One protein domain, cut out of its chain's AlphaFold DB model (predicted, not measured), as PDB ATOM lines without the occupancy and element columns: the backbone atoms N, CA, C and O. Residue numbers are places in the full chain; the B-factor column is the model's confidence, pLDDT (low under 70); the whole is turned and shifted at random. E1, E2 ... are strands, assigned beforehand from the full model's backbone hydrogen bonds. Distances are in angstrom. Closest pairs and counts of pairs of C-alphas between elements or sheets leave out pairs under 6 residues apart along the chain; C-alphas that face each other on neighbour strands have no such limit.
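This is residues 159 to 288 of the 415 residues of an uncharacterized protein of Mesonia sp. K4-1 (UniProt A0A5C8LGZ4). With little regular structure, the chain winds from E1 to E5 in stacked turns, a solenoid, then folds back and forth through E6 and E7 to E8, the short strands E1 to E8, in chain order, making one mixed sheet along one side. Of 130 printed residues, 27 are in named strands: all strand, no named helix. E5 E6 E7 form a meander, each strand the antiparallel neighbour of the one before. The whole is compact, radius of gyration of the C-alphas 14.2 A, spanning 47 by 26 by 23 A.

Start at edge strand E1, residues 176 to 178; parallel beside it is E2, residues 193 to 195, with N 194 and O 176 2.8 A apart. Parallel neighbours follow: E3, residues 210 to 212 (N 211 and O 193, 2.8 A), E4, residues 227 to 229 (N 228 and O 210, 2.9 A), and E5, residues 247 to 250 (N 249 and O 227, 2.8 A). E6, residues 260 to 263, makes hairpins with E5 (N 248 and O 262, 2.8 A) and E7, residues 268 to 271 (N 270 and O 261, 2.7 A). Edge strand E8, residues 282 to 284, is parallel to E7 (N 283 and O 269, 2.9 A).

Find E1's C-alpha 176 at (20.136, -22.034, -35.219); E8 ends at C-alpha 284 (32.837, -26.342, -65.667).

The four links from E1 to E5 are long. The printed part has no cut; residues 237 to 241 are under pLDDT 70.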
ATOM      1  N   PHE A 159      20.929 -21.776 -29.481       97.81
ATOM      2  CA  PHE A 159      22.366 -21.548 -29.324       97.81
ATOM      3  C   PHE A 159      22.985 -22.670 -28.488       97.81
ATOM      4  O   PHE A 159      22.650 -22.839 -27.317       97.81
ATOM      5  N   ILE A 160      23.884 -23.455 -29.088       98.25
ATOM      6  CA  ILE A 160      24.531 -24.597 -28.432       98.25
ATOM      7  C   ILE A 160      26.041 -24.514 -28.649       98.25
ATOM      8  O   ILE A 160      26.528 -24.691 -29.761       98.25
ATOM      9  N   GLY A 161      26.802 -24.301 -27.577       98.00
ATOM     10  CA  GLY A 161      28.266 -24.219 -27.607       98.00
ATOM     11  C   GLY A 161      28.791 -22.929 -26.982       98.00
ATOM     12  O   GLY A 161      28.076 -21.935 -26.889       98.00
ATOM     13  N   LEU A 162      30.051 -22.949 -26.541       98.31
ATOM     14  CA  LEU A 162      30.685 -21.796 -25.895       98.31
ATOM     15  C   LEU A 162      30.673 -20.577 -26.833       98.31
ATOM     16  O   LEU A 162      31.220 -20.650 -27.934       98.31
ATOM     17  N   ASN A 163      30.083 -19.466 -26.387       98.19
ATOM     18  CA  ASN A 163      29.939 -18.206 -27.131       98.19
ATOM     19  C   ASN A 163      29.213 -18.347 -28.487       98.19
ATOM     20  O   ASN A 163      29.475 -17.582 -29.419       98.19
ATOM     21  N   SER A 164      28.355 -19.358 -28.646       98.12
ATOM     22  CA  SER A 164      27.485 -19.478 -29.819       98.12
ATOM     23  C   SER A 164      26.389 -18.412 -29.747       98.12
ATOM     24  O   SER A 164      25.641 -18.401 -28.776       98.12
ATOM     25  N   GLY A 165      26.284 -17.534 -30.750       96.81
ATOM     26  CA  GLY A 165      25.305 -16.432 -30.740       96.81
ATOM     27  C   GLY A 165      25.484 -15.411 -29.607       96.81
ATOM     28  O   GLY A 165      24.516 -14.770 -29.223       96.81
ATOM     29  N   GLU A 166      26.694 -15.274 -29.051       97.44
ATOM     30  CA  GLU A 166      26.967 -14.468 -27.844       97.44
ATOM     31  C   GLU A 166      26.475 -13.013 -27.929       97.44
ATOM     32  O   GLU A 166      26.012 -12.462 -26.935       97.44
ATOM     33  N   ASN A 167      26.584 -12.394 -29.108       96.81
ATOM     34  CA  ASN A 167      26.210 -10.996 -29.312       96.81
ATOM     35  C   ASN A 167      24.779 -10.806 -29.847       96.81
ATOM     36  O   ASN A 167      24.416  -9.663 -30.128       96.81
ATOM     37  N   ASP A 168      23.996 -11.880 -30.012       96.56
ATOM     38  CA  ASP A 168      22.622 -11.812 -30.527       96.56
ATOM     39  C   ASP A 168      21.759 -10.949 -29.592       96.56
ATOM     40  O   ASP A 168      21.836 -11.048 -28.364       96.56
ATOM     41  N   ASP A 169      20.941 -10.073 -30.169       95.38
ATOM     42  CA  ASP A 169      20.101  -9.129 -29.435       95.38
ATOM     43  C   ASP A 169      18.879  -9.779 -28.764       95.38
ATOM     44  O   ASP A 169      18.111  -9.098 -28.077       95.38
ATOM     45  N   LEU A 170      18.708 -11.097 -28.936       93.69
ATOM     46  CA  LEU A 170      17.611 -11.923 -28.433       93.69
ATOM     47  C   LEU A 170      16.227 -11.462 -28.920       93.69
ATOM     48  O   LEU A 170      15.200 -11.900 -28.384       93.69
ATOM     49  N   SER A 171      16.183 -10.597 -29.939       92.56
ATOM     50  CA  SER A 171      14.961 -10.256 -30.657       92.56
ATOM     51  C   SER A 171      14.530 -11.431 -31.538       92.56
ATOM     52  O   SER A 171      15.218 -12.442 -31.621       92.56
ATOM     53  N   SER A 172      13.346 -11.364 -32.149       91.75
ATOM     54  CA  SER A 172      12.742 -12.490 -32.874       91.75
ATOM     55  C   SER A 172      13.514 -12.843 -34.163       91.75
ATOM     56  O   SER A 172      12.991 -12.618 -35.250       91.75
ATOM     57  N   ASN A 173      14.689 -13.473 -34.044       93.69
ATOM     58  CA  ASN A 173      15.646 -13.732 -35.124       93.69
ATOM     59  C   ASN A 173      15.525 -15.127 -35.773       93.69
ATOM     60  O   ASN A 173      15.864 -15.272 -36.940       93.69
ATOM     61  N   GLN A 174      15.034 -16.158 -35.069       96.38
ATOM     62  CA  GLN A 174      14.897 -17.537 -35.601       96.38
ATOM     63  C   GLN A 174      16.219 -18.163 -36.096       96.38
ATOM     64  O   GLN A 174      16.268 -18.809 -37.145       96.38
ATOM     65  N   ASN A 175      17.306 -17.979 -35.350       98.12
ATOM     66  CA  ASN A 175      18.615 -18.528 -35.699       98.12
ATOM     67  C   ASN A 175      18.832 -19.935 -35.118       98.12
ATOM     68  O   ASN A 175      18.350 -20.263 -34.041       98.12
ATOM     69  N   THR A 176      19.626 -20.773 -35.780       98.56
ATOM     70  CA  THR A 176      20.136 -22.034 -35.219       98.56
ATOM     71  C   THR A 176      21.653 -22.019 -35.277       98.56
ATOM     72  O   THR A 176      22.216 -22.174 -36.356       98.56
ATOM     73  N   TYR A 177      22.317 -21.842 -34.136       98.50
ATOM     74  CA  TYR A 177      23.773 -21.810 -34.016       98.50
ATOM     75  C   TYR A 177      24.265 -22.954 -33.128       98.50
ATOM     76  O   TYR A 177      23.889 -23.058 -31.959       98.50
ATOM     77  N   VAL A 178      25.113 -23.820 -33.683       98.75
ATOM     78  CA  VAL A 178      25.639 -25.002 -32.990       98.75
ATOM     79  C   VAL A 178      27.145 -25.111 -33.208       98.75
ATOM     80  O   VAL A 178      27.617 -25.400 -34.304       98.75
ATOM     81  N   GLY A 179      27.919 -24.924 -32.147       98.50
ATOM     82  CA  GLY A 179      29.377 -24.999 -32.143       98.50
ATOM     83  C   GLY A 179      30.010 -23.833 -31.393       98.50
ATOM     84  O   GLY A 179      29.453 -22.741 -31.303       98.50
ATOM     85  N   THR A 180      31.208 -24.052 -30.850       98.62
ATOM     86  CA  THR A 180      31.953 -22.990 -30.162       98.62
ATOM     87  C   THR A 180      32.221 -21.819 -31.108       98.62
ATOM     88  O   THR A 180      32.788 -22.008 -32.186       98.62
ATOM     89  N   GLN A 181      31.828 -20.613 -30.687       98.19
ATOM     90  CA  GLN A 181      31.915 -19.360 -31.449       98.19
ATOM     91  C   GLN A 181      31.179 -19.382 -32.803       98.19
ATOM     92  O   GLN A 181      31.527 -18.619 -33.708       98.19
ATOM     93  N   SER A 182      30.172 -20.246 -32.962       98.19
ATOM     94  CA  SER A 182      29.280 -20.225 -34.123       98.19
ATOM     95  C   SER A 182      28.490 -18.912 -34.147       98.19
ATOM     96  O   SER A 182      27.808 -18.589 -33.174       98.19
ATOM     97  N   ALA A 183      28.610 -18.149 -35.239       97.69
ATOM     98  CA  ALA A 183      27.976 -16.838 -35.431       97.69
ATOM     99  C   ALA A 183      28.161 -15.856 -34.252       97.69
ATOM    100  O   ALA A 183      27.284 -15.048 -33.966       97.69
ATOM    101  N   GLN A 184      29.308 -15.920 -33.561       97.81
ATOM    102  CA  GLN A 184      29.570 -15.174 -32.322       97.81
ATOM    103  C   GLN A 184      29.297 -13.665 -32.433       97.81
ATOM    104  O   GLN A 184      28.781 -13.071 -31.491       97.81
ATOM    105  N   ALA A 185      29.682 -13.041 -33.549       96.88
ATOM    106  CA  ALA A 185      29.561 -11.599 -33.732       96.88
ATOM    107  C   ALA A 185      28.177 -11.137 -34.213       96.88
ATOM    108  O   ALA A 185      27.978  -9.926 -34.305       96.88
ATOM    109  N   ASN A 186      27.257 -12.049 -34.543       95.81
ATOM    110  CA  ASN A 186      25.952 -11.690 -35.088       95.81
ATOM    111  C   ASN A 186      25.082 -11.031 -34.012       95.81
ATOM    112  O   ASN A 186      24.909 -11.609 -32.946       95.81
ATOM    113  N   THR A 187      24.574  -9.829 -34.286       95.56
ATOM    114  CA  THR A 187      23.775  -9.026 -33.357       95.56
ATOM    115  C   THR A 187      22.290  -9.054 -33.675       95.56
ATOM    116  O   THR A 187      21.491  -9.205 -32.768       95.56
ATOM    117  N   SER A 188      21.904  -8.891 -34.942       94.12
ATOM    118  CA  SER A 188      20.492  -8.742 -35.343       94.12
ATOM    119  C   SER A 188      20.158  -9.469 -36.649       94.12
ATOM    120  O   SER A 188      19.163  -9.160 -37.305       94.12
ATOM    121  N   GLY A 189      21.045 -10.356 -37.105       95.31
ATOM    122  CA  GLY A 189      20.792 -11.178 -38.279       95.31
ATOM    123  C   GLY A 189      19.758 -12.248 -37.957       95.31
ATOM    124  O   GLY A 189      19.721 -12.773 -36.848       95.31
ATOM    125  N   SER A 190      18.930 -12.598 -38.933       96.44
ATOM    126  CA  SER A 190      17.804 -13.516 -38.747       96.44
ATOM    127  C   SER A 190      17.837 -14.684 -39.729       96.44
ATOM    128  O   SER A 190      18.482 -14.631 -40.780       96.44
ATOM    129  N   SER A 191      17.118 -15.755 -39.395       97.44
ATOM    130  CA  SER A 191      16.930 -16.942 -40.235       97.44
ATOM    131  C   SER A 191      18.242 -17.599 -40.687       97.44
ATOM    132  O   SER A 191      18.344 -18.127 -41.795       97.44
ATOM    133  N   ASN A 192      19.273 -17.564 -39.841       98.25
ATOM    134  CA  ASN A 192      20.552 -18.211 -40.111       98.25
ATOM    135  C   ASN A 192      20.595 -19.628 -39.512       98.25
ATOM    136  O   ASN A 192      20.217 -19.844 -38.364       98.25
ATOM    137  N   THR A 193      21.137 -20.591 -40.254       98.69
ATOM    138  CA  THR A 193      21.508 -21.928 -39.764       98.69
ATOM    139  C   THR A 193      23.022 -22.070 -39.835       98.69
ATOM    140  O   THR A 193      23.589 -22.087 -40.924       98.69
ATOM    141  N   VAL A 194      23.693 -22.166 -38.689       98.62
ATOM    142  CA  VAL A 194      25.156 -22.199 -38.588       98.62
ATOM    143  C   VAL A 194      25.590 -23.349 -37.685       98.62
ATOM    144  O   VAL A 194      25.208 -23.417 -36.520       98.62
ATOM    145  N   ILE A 195      26.386 -24.270 -38.224       98.75
ATOM    146  CA  ILE A 195      26.859 -25.457 -37.507       98.75
ATOM    147  C   ILE A 195      28.367 -25.616 -37.722       98.75
ATOM    148  O   ILE A 195      28.818 -25.910 -38.827       98.75
ATOM    149  N   GLY A 196      29.162 -25.463 -36.662       98.50
ATOM    150  CA  GLY A 196      30.609 -25.686 -36.682       98.50
ATOM    151  C   GLY A 196      31.404 -24.755 -35.764       98.50
ATOM    152  O   GLY A 196      30.963 -23.667 -35.404       98.50
ATOM    153  N   TYR A 197      32.621 -25.176 -35.405       98.38
ATOM    154  CA  TYR A 197      33.577 -24.334 -34.675       98.38
ATOM    155  C   TYR A 197      33.911 -23.081 -35.491       98.38
ATOM    156  O   TYR A 197      34.400 -23.204 -36.613       98.38
ATOM    157  N   GLN A 198      33.661 -21.888 -34.943       97.75
ATOM    158  CA  GLN A 198      33.913 -20.596 -35.601       97.75
ATOM    159  C   GLN A 198      33.237 -20.423 -36.978       97.75
ATOM    160  O   GLN A 198      33.682 -19.606 -37.787       97.75
ATOM    161  N   ALA A 199      32.177 -21.177 -37.270       97.88
ATOM    162  CA  ALA A 199      31.394 -20.980 -38.484       97.88
ATOM    163  C   ALA A 199      30.693 -19.609 -38.439       97.88
ATOM    164  O   ALA A 199      30.159 -19.222 -37.400       97.88
ATOM    165  N   LEU A 200      30.739 -18.849 -39.539       97.00
ATOM    166  CA  LEU A 200      30.156 -17.499 -39.668       97.00
ATOM    167  C   LEU A 200      30.563 -16.508 -38.544       97.00
ATOM    168  O   LEU A 200      29.835 -15.566 -38.238       97.00
ATOM    169  N   ARG A 201      31.726 -16.713 -37.903       96.38
ATOM    170  CA  ARG A 201      32.103 -16.053 -36.637       96.38
ATOM    171  C   ARG A 201      32.002 -14.525 -36.655       96.38
ATOM    172  O   ARG A 201      31.553 -13.956 -35.666       96.38
ATOM    173  N   ASN A 202      32.445 -13.877 -37.732       94.62
ATOM    174  CA  ASN A 202      32.585 -12.419 -37.803       94.62
ATOM    175  C   ASN A 202      31.367 -11.689 -38.415       94.62
ATOM    176  O   ASN A 202      31.416 -10.470 -38.567       94.62
ATOM    177  N   ASN A 203      30.286 -12.389 -38.778       93.38
ATOM    178  CA  ASN A 203      29.162 -11.757 -39.472       93.38
ATOM    179  C   ASN A 203      28.236 -11.018 -38.495       93.38
ATOM    180  O   ASN A 203      27.493 -11.672 -37.768       93.38
ATOM    181  N   SER A 204      28.244  -9.681 -38.506       93.25
ATOM    182  CA  SER A 204      27.517  -8.861 -37.527       93.25
ATOM    183  C   SER A 204      26.005  -8.756 -37.723       93.25
ATOM    184  O   SER A 204      25.281  -8.841 -36.746       93.25
ATOM    185  N   ILE A 205      25.490  -8.571 -38.939       93.56
ATOM    186  CA  ILE A 205      24.036  -8.349 -39.148       93.56
ATOM    187  C   ILE A 205      23.421  -9.235 -40.232       93.56
ATOM    188  O   ILE A 205      22.223  -9.160 -40.482       93.56
ATOM    189  N   GLY A 206      24.225 -10.065 -40.898       94.62
ATOM    190  CA  GLY A 206      23.757 -10.806 -42.059       94.62
ATOM    191  C   GLY A 206      22.715 -11.880 -41.728       94.62
ATOM    192  O   GLY A 206      22.799 -12.541 -40.689       94.62
ATOM    193  N   SER A 207      21.753 -12.059 -42.635       96.81
ATOM    194  CA  SER A 207      20.587 -12.946 -42.502       96.81
ATOM    195  C   SER A 207      20.530 -14.026 -43.594       96.81
ATOM    196  O   SER A 207      21.206 -13.930 -44.622       96.81
ATOM    197  N   ASN A 208      19.682 -15.040 -43.400       98.06
ATOM    198  CA  ASN A 208      19.375 -16.096 -44.379       98.06
ATOM    199  C   ASN A 208      20.588 -16.928 -44.842       98.06
ATOM    200  O   ASN A 208      20.668 -17.338 -46.001       98.06
ATOM    201  N   ASN A 209      21.563 -17.166 -43.966       98.25
ATOM    202  CA  ASN A 209      22.735 -17.978 -44.289       98.25
ATOM    203  C   ASN A 209      22.571 -19.427 -43.810       98.25
ATOM    204  O   ASN A 209      22.137 -19.663 -42.687       98.25
ATOM    205  N   THR A 210      22.989 -20.400 -44.619       98.69
ATOM    206  CA  THR A 210      23.143 -21.813 -44.230       98.69
ATOM    207  C   THR A 210      24.617 -22.198 -44.296       98.69
ATOM    208  O   THR A 210      25.160 -22.409 -45.378       98.69
ATOM    209  N   ILE A 211      25.279 -22.270 -43.144       98.38
ATOM    210  CA  ILE A 211      26.733 -22.420 -43.026       98.38
ATOM    211  C   ILE A 211      27.054 -23.650 -42.178       98.38
ATOM    212  O   ILE A 211      26.748 -23.696 -40.991       98.38
ATOM    213  N   ILE A 212      27.677 -24.662 -42.771       98.69
ATOM    214  CA  ILE A 212      27.944 -25.947 -42.120       98.69
ATOM    215  C   ILE A 212      29.410 -26.326 -42.336       98.69
ATOM    216  O   ILE A 212      29.819 -26.674 -43.440       98.69
ATOM    217  N   GLY A 213      30.206 -26.311 -41.269       98.25
ATOM    218  CA  GLY A 213      31.613 -26.713 -41.289       98.25
ATOM    219  C   GLY A 213      32.499 -25.855 -40.391       98.25
ATOM    220  O   GLY A 213      32.261 -24.664 -40.203       98.25
ATOM    221  N   SER A 214      33.565 -26.454 -39.850       97.81
ATOM    222  CA  SER A 214      34.557 -25.726 -39.047       97.81
ATOM    223  C   SER A 214      35.156 -24.572 -39.852       97.81
ATOM    224  O   SER A 214      35.641 -24.782 -40.961       97.81
ATOM    225  N   GLN A 215      35.126 -23.368 -39.284       96.44
ATOM    226  CA  GLN A 215      35.616 -22.120 -39.868       96.44
ATOM    227  C   GLN A 215      34.991 -21.751 -41.222       96.44
ATOM    228  O   GLN A 215      35.502 -20.862 -41.896       96.44
ATOM    229  N   SER A 216      33.885 -22.380 -41.632       96.56
ATOM    230  CA  SER A 216      33.189 -22.003 -42.865       96.56
ATOM    231  C   SER A 216      32.663 -20.570 -42.759       96.56
ATOM    232  O   SER A 216      32.081 -20.190 -41.740       96.56
ATOM    233  N   PHE A 217      32.911 -19.754 -43.789       94.81
ATOM    234  CA  PHE A 217      32.510 -18.342 -43.835       94.81
ATOM    235  C   PHE A 217      32.983 -17.503 -42.625       94.81
ATOM    236  O   PHE A 217      32.425 -16.445 -42.340       94.81
ATOM    237  N   ALA A 218      34.022 -17.934 -41.895       94.31
ATOM    238  CA  ALA A 218      34.425 -17.314 -40.625       94.31
ATOM    239  C   ALA A 218      34.825 -15.832 -40.744       94.31
ATOM    240  O   ALA A 218      34.730 -15.086 -39.769       94.31
ATOM    241  N   LEU A 219      35.275 -15.417 -41.931       91.31
ATOM    242  CA  LEU A 219      35.716 -14.053 -42.237       91.31
ATOM    243  C   LEU A 219      34.624 -13.186 -42.873       91.31
ATOM    244  O   LEU A 219      34.885 -12.018 -43.147       91.31
ATOM    245  N   ALA A 220      33.438 -13.746 -43.117       90.88
ATOM    246  CA  ALA A 220      32.341 -13.027 -43.738       90.88
ATOM    247  C   ALA A 220      31.823 -11.908 -42.825       90.88
ATOM    248  O   ALA A 220      31.619 -12.120 -41.630       90.88
ATOM    249  N   SER A 221      31.589 -10.728 -43.400       90.25
ATOM    250  CA  SER A 221      31.068  -9.547 -42.706       90.25
ATOM    251  C   SER A 221      29.823  -9.036 -43.420       90.25
ATOM    252  O   SER A 221      29.887  -8.725 -44.606       90.25
ATOM    253  N   ASN A 222      28.712  -8.896 -42.694       89.94
ATOM    254  CA  ASN A 222      27.411  -8.450 -43.219       89.94
ATOM    255  C   ASN A 222      26.936  -9.266 -44.436       89.94
ATOM    256  O   ASN A 222      26.325  -8.729 -45.355       89.94
ATOM    257  N   ALA A 223      27.273 -10.556 -44.459       93.06
ATOM    258  CA  ALA A 223      27.005 -11.447 -45.580       93.06
ATOM    259  C   ALA A 223      25.635 -12.119 -45.422       93.06
ATOM    260  O   ALA A 223      25.292 -12.591 -44.337       93.06
ATOM    261  N   GLU A 224      24.867 -12.185 -46.506       96.31
ATOM    262  CA  GLU A 224      23.478 -12.659 -46.507       96.31
ATOM    263  C   GLU A 224      23.205 -13.658 -47.629       96.31
ATOM    264  O   GLU A 224      23.876 -13.638 -48.662       96.31
ATOM    265  N   ASN A 225      22.170 -14.482 -47.463       97.56
ATOM    266  CA  ASN A 225      21.683 -15.408 -48.495       97.56
ATOM    267  C   ASN A 225      22.770 -16.370 -49.015       97.56
ATOM    268  O   ASN A 225      22.826 -16.670 -50.211       97.56
ATOM    269  N   ASN A 226      23.679 -16.811 -48.143       97.44
ATOM    270  CA  ASN A 226      24.768 -17.706 -48.526       97.44
ATOM    271  C   ASN A 226      24.486 -19.151 -48.131       97.44
ATOM    272  O   ASN A 226      23.892 -19.424 -47.088       97.44
ATOM    273  N   ILE A 227      25.005 -20.081 -48.925       98.31
ATOM    274  CA  ILE A 227      25.106 -21.494 -48.565       98.31
ATOM    275  C   ILE A 227      26.582 -21.881 -48.611       98.31
ATOM    276  O   ILE A 227      27.205 -21.814 -49.670       98.31
ATOM    277  N   ALA A 228      27.143 -22.304 -47.482       97.69
ATOM    278  CA  ALA A 228      28.516 -22.789 -47.405       97.69
ATOM    279  C   ALA A 228      28.570 -24.114 -46.642       97.69
ATOM    280  O   ALA A 228      28.149 -24.189 -45.491       97.69
ATOM    281  N   ILE A 229      29.065 -25.170 -47.284       98.38
ATOM    282  CA  ILE A 229      29.122 -26.521 -46.724       98.38
ATOM    283  C   ILE A 229      30.534 -27.081 -46.916       98.38
ATOM    284  O   ILE A 229      30.991 -27.282 -48.040       98.38
ATOM    285  N   GLY A 230      31.216 -27.353 -45.806       97.81
ATOM    286  CA  GLY A 230      32.583 -27.867 -45.764       97.81
ATOM    287  C   GLY A 230      33.479 -27.082 -44.805       97.81
ATOM    288  O   GLY A 230      33.279 -25.893 -44.562       97.81
ATOM    289  N   ALA A 231      34.491 -27.744 -44.238       96.81
ATOM    290  CA  ALA A 231      35.477 -27.073 -43.394       96.81
ATOM    291  C   ALA A 231      36.250 -26.016 -44.203       96.81
ATOM    292  O   ALA A 231      36.803 -26.323 -45.255       96.81
ATOM    293  N   GLY A 232      36.261 -24.770 -43.731       94.62
ATOM    294  CA  GLY A 232      36.879 -23.646 -44.436       94.62
ATOM    295  C   GLY A 232      36.147 -23.191 -45.705       94.62
ATOM    296  O   GLY A 232      36.643 -22.283 -46.371       94.62
ATOM    297  N   ALA A 233      34.973 -23.756 -46.030       95.38
ATOM    298  CA  ALA A 233      34.193 -23.354 -47.199       95.38
ATOM    299  C   ALA A 233      33.885 -21.856 -47.134       95.38
ATOM    300  O   ALA A 233      33.338 -21.373 -46.138       95.38
ATOM    301  N   GLY A 234      34.271 -21.117 -48.173       90.88
ATOM    302  CA  GLY A 234      34.121 -19.665 -48.217       90.88
ATOM    303  C   GLY A 234      34.942 -18.906 -47.168       90.88
ATOM    304  O   GLY A 234      34.628 -17.770 -46.858       90.88
ATOM    305  N   ALA A 235      35.970 -19.512 -46.571       87.25
ATOM    306  CA  ALA A 235      36.827 -18.887 -45.559       87.25
ATOM    307  C   ALA A 235      38.168 -18.427 -46.150       87.25
ATOM    308  O   ALA A 235      39.235 -18.651 -45.578       87.25
ATOM    309  N   PHE A 236      38.133 -17.814 -47.331       74.25
ATOM    310  CA  PHE A 236      39.333 -17.297 -47.984       74.25
ATOM    311  C   PHE A 236      39.823 -16.023 -47.281       74.25
ATOM    312  O   PHE A 236      39.138 -15.003 -47.248       74.25
ATOM    313  N   ALA A 237      41.036 -16.078 -46.727       54.59
ATOM    314  CA  ALA A 237      41.771 -14.916 -46.240       54.59
ATOM    315  C   ALA A 237      42.709 -14.415 -47.354       54.59
ATOM    316  O   ALA A 237      43.631 -15.133 -47.737       54.59
ATOM    317  N   GLY A 238      42.505 -13.208 -47.896       52.50
ATOM    318  CA  GLY A 238      43.422 -12.658 -48.906       52.50
ATOM    319  C   GLY A 238      42.954 -11.387 -49.622       52.50
ATOM    320  O   GLY A 238      41.896 -10.842 -49.318       52.50
ATOM    321  N   PHE A 239      43.756 -10.941 -50.600       48.56
ATOM    322  CA  PHE A 239      43.639  -9.703 -51.409       48.56
ATOM    323  C   PHE A 239      42.265  -9.482 -52.090       48.56
ATOM    324  O   PHE A 239      42.002  -8.400 -52.605       48.56
ATOM    325  N   PHE A 240      41.392 -10.494 -52.085       52.06
ATOM    326  CA  PHE A 240      40.079 -10.516 -52.740       52.06
ATOM    327  C   PHE A 240      38.899 -10.143 -51.820       52.06
ATOM    328  O   PHE A 240      37.774 -10.038 -52.300       52.06
ATOM    329  N   GLY A 241      39.150  -9.885 -50.531       62.19
ATOM    330  CA  GLY A 241      38.139  -9.407 -49.582       62.19
ATOM    331  C   GLY A 241      37.339 -10.511 -48.881       62.19
ATOM    332  O   GLY A 241      37.474 -11.697 -49.169       62.19
ATOM    333  N   SER A 242      36.529 -10.095 -47.902       75.44
ATOM    334  CA  SER A 242      35.552 -10.950 -47.217       75.44
ATOM    335  C   SER A 242      34.565 -11.546 -48.230       75.44
ATOM    336  O   SER A 242      34.157 -10.828 -49.145       75.44
ATOM    337  N   PRO A 243      34.105 -12.798 -48.044       80.94
ATOM    338  CA  PRO A 243      32.965 -13.324 -48.789       80.94
ATOM    339  C   PRO A 243      31.785 -12.354 -48.708       80.94
ATOM    340  O   PRO A 243      31.488 -11.827 -47.631       80.94
ATOM    341  N   GLY A 244      31.159 -12.102 -49.857       88.69
ATOM    342  CA  GLY A 244      29.961 -11.277 -49.966       88.69
ATOM    343  C   GLY A 244      28.677 -12.072 -49.724       88.69
ATOM    344  O   GLY A 244      28.688 -13.145 -49.123       88.69
ATOM    345  N   SER A 245      27.569 -11.532 -50.221       94.12
ATOM    346  CA  SER A 245      26.239 -12.145 -50.156       94.12
ATOM    347  C   SER A 245      25.908 -12.947 -51.415       94.12
ATOM    348  O   SER A 245      26.488 -12.715 -52.478       94.12
ATOM    349  N   ASN A 246      24.889 -13.802 -51.319       95.88
ATOM    350  CA  ASN A 246      24.313 -14.562 -52.430       95.88
ATOM    351  C   ASN A 246      25.272 -15.593 -53.046       95.88
ATOM    352  O   ASN A 246      25.238 -15.822 -54.255       95.88
ATOM    353  N   LEU A 247      26.129 -16.218 -52.240       95.50
ATOM    354  CA  LEU A 247      27.128 -17.176 -52.705       95.50
ATOM    355  C   LEU A 247      26.806 -18.612 -52.283       95.50
ATOM    356  O   LEU A 247      26.264 -18.870 -51.211       95.50
ATOM    357  N   LEU A 248      27.213 -19.555 -53.130       97.31
ATOM    358  CA  LEU A 248      27.213 -20.989 -52.870       97.31
ATOM    359  C   LEU A 248      28.662 -21.492 -52.831       97.31
ATOM    360  O   LEU A 248      29.415 -21.240 -53.770       97.31
ATOM    361  N   TYR A 249      29.027 -22.235 -51.787       97.19
ATOM    362  CA  TYR A 249      30.294 -22.959 -51.660       97.19
ATOM    363  C   TYR A 249      30.042 -24.355 -51.090       97.19
ATOM    364  O   TYR A 249      29.558 -24.491 -49.971       97.19
ATOM    365  N   ILE A 250      30.394 -25.403 -51.826       98.00
ATOM    366  CA  ILE A 250      30.305 -26.791 -51.361       98.00
ATOM    367  C   ILE A 250      31.644 -27.467 -51.636       98.00
ATOM    368  O   ILE A 250      31.870 -27.993 -52.724       98.00
ATOM    369  N   GLU A 251      32.532 -27.415 -50.645       97.38
ATOM    370  CA  GLU A 251      33.796 -28.152 -50.577       97.38
ATOM    371  C   GLU A 251      34.481 -27.850 -49.229       97.38
ATOM    372  O   GLU A 251      34.458 -26.698 -48.792       97.38
ATOM    373  N   PRO A 252      35.150 -28.812 -48.564       95.88
ATOM    374  CA  PRO A 252      36.052 -28.519 -47.448       95.88
ATOM    375  C   PRO A 252      37.357 -27.855 -47.936       95.88
ATOM    376  O   PRO A 252      38.428 -28.458 -47.916       95.88
ATOM    377  N   SER A 253      37.251 -26.623 -48.434       91.00
ATOM    378  CA  SER A 253      38.317 -25.899 -49.123       91.00
ATOM    379  C   SER A 253      38.196 -24.399 -48.889       91.00
ATOM    380  O   SER A 253      37.099 -23.849 -48.837       91.00
ATOM    381  N   THR A 254      39.338 -23.719 -48.800       90.50
ATOM    382  CA  THR A 254      39.418 -22.256 -48.672       90.50
ATOM    383  C   THR A 254      39.646 -21.564 -50.016       90.50
ATOM    384  O   THR A 254      40.028 -20.396 -50.044       90.50
ATOM    385  N   THR A 255      39.502 -22.272 -51.139       89.06
ATOM    386  CA  THR A 255      39.708 -21.684 -52.469       89.06
ATOM    387  C   THR A 255      38.455 -20.959 -52.963       89.06
ATOM    388  O   THR A 255      37.341 -21.212 -52.509       89.06
ATOM    389  N   ASN A 256      38.632 -20.069 -53.941       89.56
ATOM    390  CA  ASN A 256      37.521 -19.466 -54.678       89.56
ATOM    391  C   ASN A 256      36.909 -20.418 -55.718       89.56
ATOM    392  O   ASN A 256      35.880 -20.081 -56.295       89.56
ATOM    393  N   SER A 257      37.530 -21.580 -55.952       92.81
ATOM    394  CA  SER A 257      37.169 -22.541 -56.994       92.81
ATOM    395  C   SER A 257      36.683 -23.864 -56.401       92.81
ATOM    396  O   SER A 257      37.320 -24.891 -56.634       92.81
ATOM    397  N   PRO A 258      35.586 -23.851 -55.621       95.25
ATOM    398  CA  PRO A 258      35.107 -25.037 -54.939       95.25
ATOM    399  C   PRO A 258      34.652 -26.117 -55.926       95.25
ATOM    400  O   PRO A 258      34.327 -25.824 -57.086       95.25
ATOM    401  N   LEU A 259      34.530 -27.353 -55.435       97.38
ATOM    402  CA  LEU A 259      33.926 -28.460 -56.183       97.38
ATOM    403  C   LEU A 259      32.583 -28.052 -56.800       97.38
ATOM    404  O   LEU A 259      32.388 -28.237 -57.998       97.38
ATOM    405  N   ILE A 260      31.687 -27.463 -56.004       98.00
ATOM    406  CA  ILE A 260      30.497 -26.765 -56.496       98.00
ATOM    407  C   ILE A 260      30.464 -25.390 -55.845       98.00
ATOM    408  O   ILE A 260      30.526 -25.266 -54.623       98.00
ATOM    409  N   GLY A 261      30.333 -24.352 -56.658       96.88
ATOM    410  CA  GLY A 261      30.135 -22.998 -56.169       96.88
ATOM    411  C   GLY A 261      29.204 -22.210 -57.064       96.88
ATOM    412  O   GLY A 261      28.850 -22.657 -58.147       96.88
ATOM    413  N   GLY A 262      28.752 -21.048 -56.622       96.31
ATOM    414  CA  GLY A 262      27.743 -20.317 -57.372       96.31
ATOM    415  C   GLY A 262      27.452 -18.939 -56.823       96.31
ATOM    416  O   GLY A 262      27.858 -18.586 -55.719       96.31
ATOM    417  N   ASN A 263      26.728 -18.170 -57.621       95.12
ATOM    418  CA  ASN A 263      26.264 -16.847 -57.260       95.12
ATOM    419  C   ASN A 263      24.769 -16.744 -57.588       95.12
ATOM    420  O   ASN A 263      24.380 -16.693 -58.762       95.12
ATOM    421  N   PHE A 264      23.942 -16.709 -56.542       96.19
ATOM    422  CA  PHE A 264      22.485 -16.646 -56.633       96.19
ATOM    423  C   PHE A 264      22.000 -15.338 -57.271       96.19
ATOM    424  O   PHE A 264      20.999 -15.355 -57.976       96.19
ATOM    425  N   SER A 265      22.728 -14.222 -57.132       95.44
ATOM    426  CA  SER A 265      22.362 -12.963 -57.804       95.44
ATOM    427  C   SER A 265      22.464 -13.063 -59.325       95.44
ATOM    428  O   SER A 265      21.705 -12.417 -60.041       95.44
ATOM    429  N   THR A 266      23.399 -13.870 -59.827       95.25
ATOM    430  CA  THR A 266      23.580 -14.078 -61.274       95.25
ATOM    431  C   THR A 266      22.882 -15.332 -61.798       95.25
ATOM    432  O   THR A 266      22.867 -15.544 -63.009       95.25
ATOM    433  N   ASN A 267      22.301 -16.154 -60.915       96.81
ATOM    434  CA  ASN A 267      21.788 -17.489 -61.229       96.81
ATOM    435  C   ASN A 267      22.828 -18.363 -61.955       96.81
ATOM    436  O   ASN A 267      22.522 -19.024 -62.950       96.81
ATOM    437  N   ARG A 268      24.080 -18.334 -61.480       97.31
ATOM    438  CA  ARG A 268      25.189 -19.096 -62.069       97.31
ATOM    439  C   ARG A 268      25.773 -20.083 -61.074       97.31
ATOM    440  O   ARG A 268      25.966 -19.752 -59.906       97.31
ATOM    441  N   VAL A 269      26.109 -21.266 -61.575       98.12
ATOM    442  CA  VAL A 269      26.818 -22.324 -60.858       98.12
ATOM    443  C   VAL A 269      28.105 -22.692 -61.600       98.12
ATOM    444  O   VAL A 269      28.180 -22.706 -62.830       98.12
ATOM    445  N   GLY A 270      29.145 -22.962 -60.830       97.31
ATOM    446  CA  GLY A 270      30.449 -23.420 -61.258       97.31
ATOM    447  C   GLY A 270      30.774 -24.775 -60.645       97.31
ATOM    448  O   GLY A 270      30.440 -25.030 -59.489       97.31
ATOM    449  N   VAL A 271      31.456 -25.630 -61.404       97.75
ATOM    450  CA  VAL A 271      32.059 -26.870 -60.895       97.75
ATOM    451  C   VAL A 271      33.565 -26.767 -61.062       97.75
ATOM    452  O   VAL A 271      34.028 -26.656 -62.200       97.75
ATOM    453  N   ASN A 272      34.327 -26.801 -59.964       96.44
ATOM    454  CA  ASN A 272      35.777 -26.556 -59.955       96.44
ATOM    455  C   ASN A 272      36.146 -25.232 -60.657       96.44
ATOM    456  O   ASN A 272      36.993 -25.194 -61.555       96.44
ATOM    457  N   ARG A 273      35.435 -24.148 -60.323       95.00
ATOM    458  CA  ARG A 273      35.571 -22.832 -60.968       95.00
ATOM    459  C   ARG A 273      35.434 -21.703 -59.969       95.00
ATOM    460  O   ARG A 273      34.623 -21.803 -59.054       95.00
ATOM    461  N   ASP A 274      36.167 -20.622 -60.226       92.81
ATOM    462  CA  ASP A 274      36.084 -19.391 -59.447       92.81
ATOM    463  C   ASP A 274      34.650 -18.849 -59.439       92.81
ATOM    464  O   ASP A 274      34.119 -18.445 -60.478       92.81
ATOM    465  N   VAL A 275      34.036 -18.826 -58.255       91.19
ATOM    466  CA  VAL A 275      32.662 -18.355 -58.036       91.19
ATOM    467  C   VAL A 275      32.482 -16.887 -58.436       91.19
ATOM    468  O   VAL A 275      31.390 -16.490 -58.845       91.19
ATOM    469  N   ASN A 276      33.545 -16.080 -58.385       87.69
ATOM    470  CA  ASN A 276      33.490 -14.662 -58.748       87.69
ATOM    471  C   ASN A 276      33.583 -14.420 -60.261       87.69
ATOM    472  O   ASN A 276      33.367 -13.296 -60.713       87.69
ATOM    473  N   ASN A 277      33.900 -15.449 -61.053       88.50
ATOM    474  CA  ASN A 277      34.121 -15.330 -62.495       88.50
ATOM    475  C   ASN A 277      33.308 -16.357 -63.300       88.50
ATOM    476  O   ASN A 277      33.765 -16.921 -64.297       88.50
ATOM    477  N   LEU A 278      32.080 -16.624 -62.856       92.44
ATOM    478  CA  LEU A 278      31.145 -17.457 -63.601       92.44
ATOM    479  C   LEU A 278      30.548 -16.647 -64.751       92.44
ATOM    480  O   LEU A 278      29.942 -15.597 -64.533       92.44
ATOM    481  N   THR A 279      30.688 -17.142 -65.978       89.12
ATOM    482  CA  THR A 279      30.249 -16.445 -67.201       89.12
ATOM    483  C   THR A 279      28.939 -16.990 -67.765       89.12
ATOM    484  O   THR A 279      28.209 -16.259 -68.430       89.12
ATOM    485  N   HIS A 280      28.604 -18.241 -67.444       91.50
ATOM    486  CA  HIS A 280      27.422 -18.954 -67.930       91.50
ATOM    487  C   HIS A 280      26.615 -19.521 -66.761       91.50
ATOM    488  O   HIS A 280      27.138 -19.648 -65.654       91.50
ATOM    489  N   THR A 281      25.357 -19.898 -67.016       94.50
ATOM    490  CA  THR A 281      24.496 -20.566 -66.024       94.50
ATOM    491  C   THR A 281      25.197 -21.762 -65.387       94.50
ATOM    492  O   THR A 281      25.164 -21.891 -64.172       94.50
ATOM    493  N   LEU A 282      25.892 -22.578 -66.187       95.25
ATOM    494  CA  LEU A 282      26.795 -23.626 -65.718       95.25
ATOM    495  C   LEU A 282      28.184 -23.410 -66.326       95.25
ATOM    496  O   LEU A 282      28.330 -23.390 -67.545       95.25
ATOM    497  N   THR A 283      29.206 -23.281 -65.482       95.19
ATOM    498  CA  THR A 283      30.613 -23.190 -65.903       95.19
ATOM    499  C   THR A 283      31.400 -24.365 -65.318       95.19
ATOM    500  O   THR A 283      31.417 -24.548 -64.107       95.19
ATOM    501  N   VAL A 284      32.087 -25.161 -66.143       95.44
ATOM    502  CA  VAL A 284      32.837 -26.342 -65.667       95.44
ATOM    503  C   VAL A 284      34.347 -26.140 -65.830       95.44
ATOM    504  O   VAL A 284      34.833 -25.624 -66.838       95.44
ATOM    505  N   GLY A 285      35.100 -26.482 -64.782       94.38
ATOM    506  CA  GLY A 285      36.563 -26.415 -64.670       94.38
ATOM    507  C   GLY A 285      37.312 -27.329 -65.628       94.38
ATOM    508  O   GLY A 285      38.381 -26.972 -66.117       94.38
ATOM    509  N   GLY A 286      36.727 -28.493 -65.902       92.38
ATOM    510  CA  GLY A 286      37.327 -29.561 -66.690       92.38
ATOM    511  C   GLY A 286      36.335 -30.224 -67.641       92.38
ATOM    512  O   GLY A 286      35.402 -29.592 -68.134       92.38
ATOM    513  N   ASN A 287      36.563 -31.508 -67.902       92.94
ATOM    514  CA  ASN A 287      35.780 -32.278 -68.862       92.94
ATOM    515  C   ASN A 287      34.375 -32.584 -68.334       92.94
ATOM    516  O   ASN A 287      34.185 -32.840 -67.144       92.94
ATOM    517  N   VAL A 288      33.411 -32.631 -69.250       92.94
ATOM    518  CA  VAL A 288      32.044 -33.080 -68.981       92.94
ATOM    519  C   VAL A 288      31.835 -34.417 -69.682       92.94
ATOM    520  O   VAL A 288      32.009 -34.515 -70.894       92.94
TER     521      VAL A 288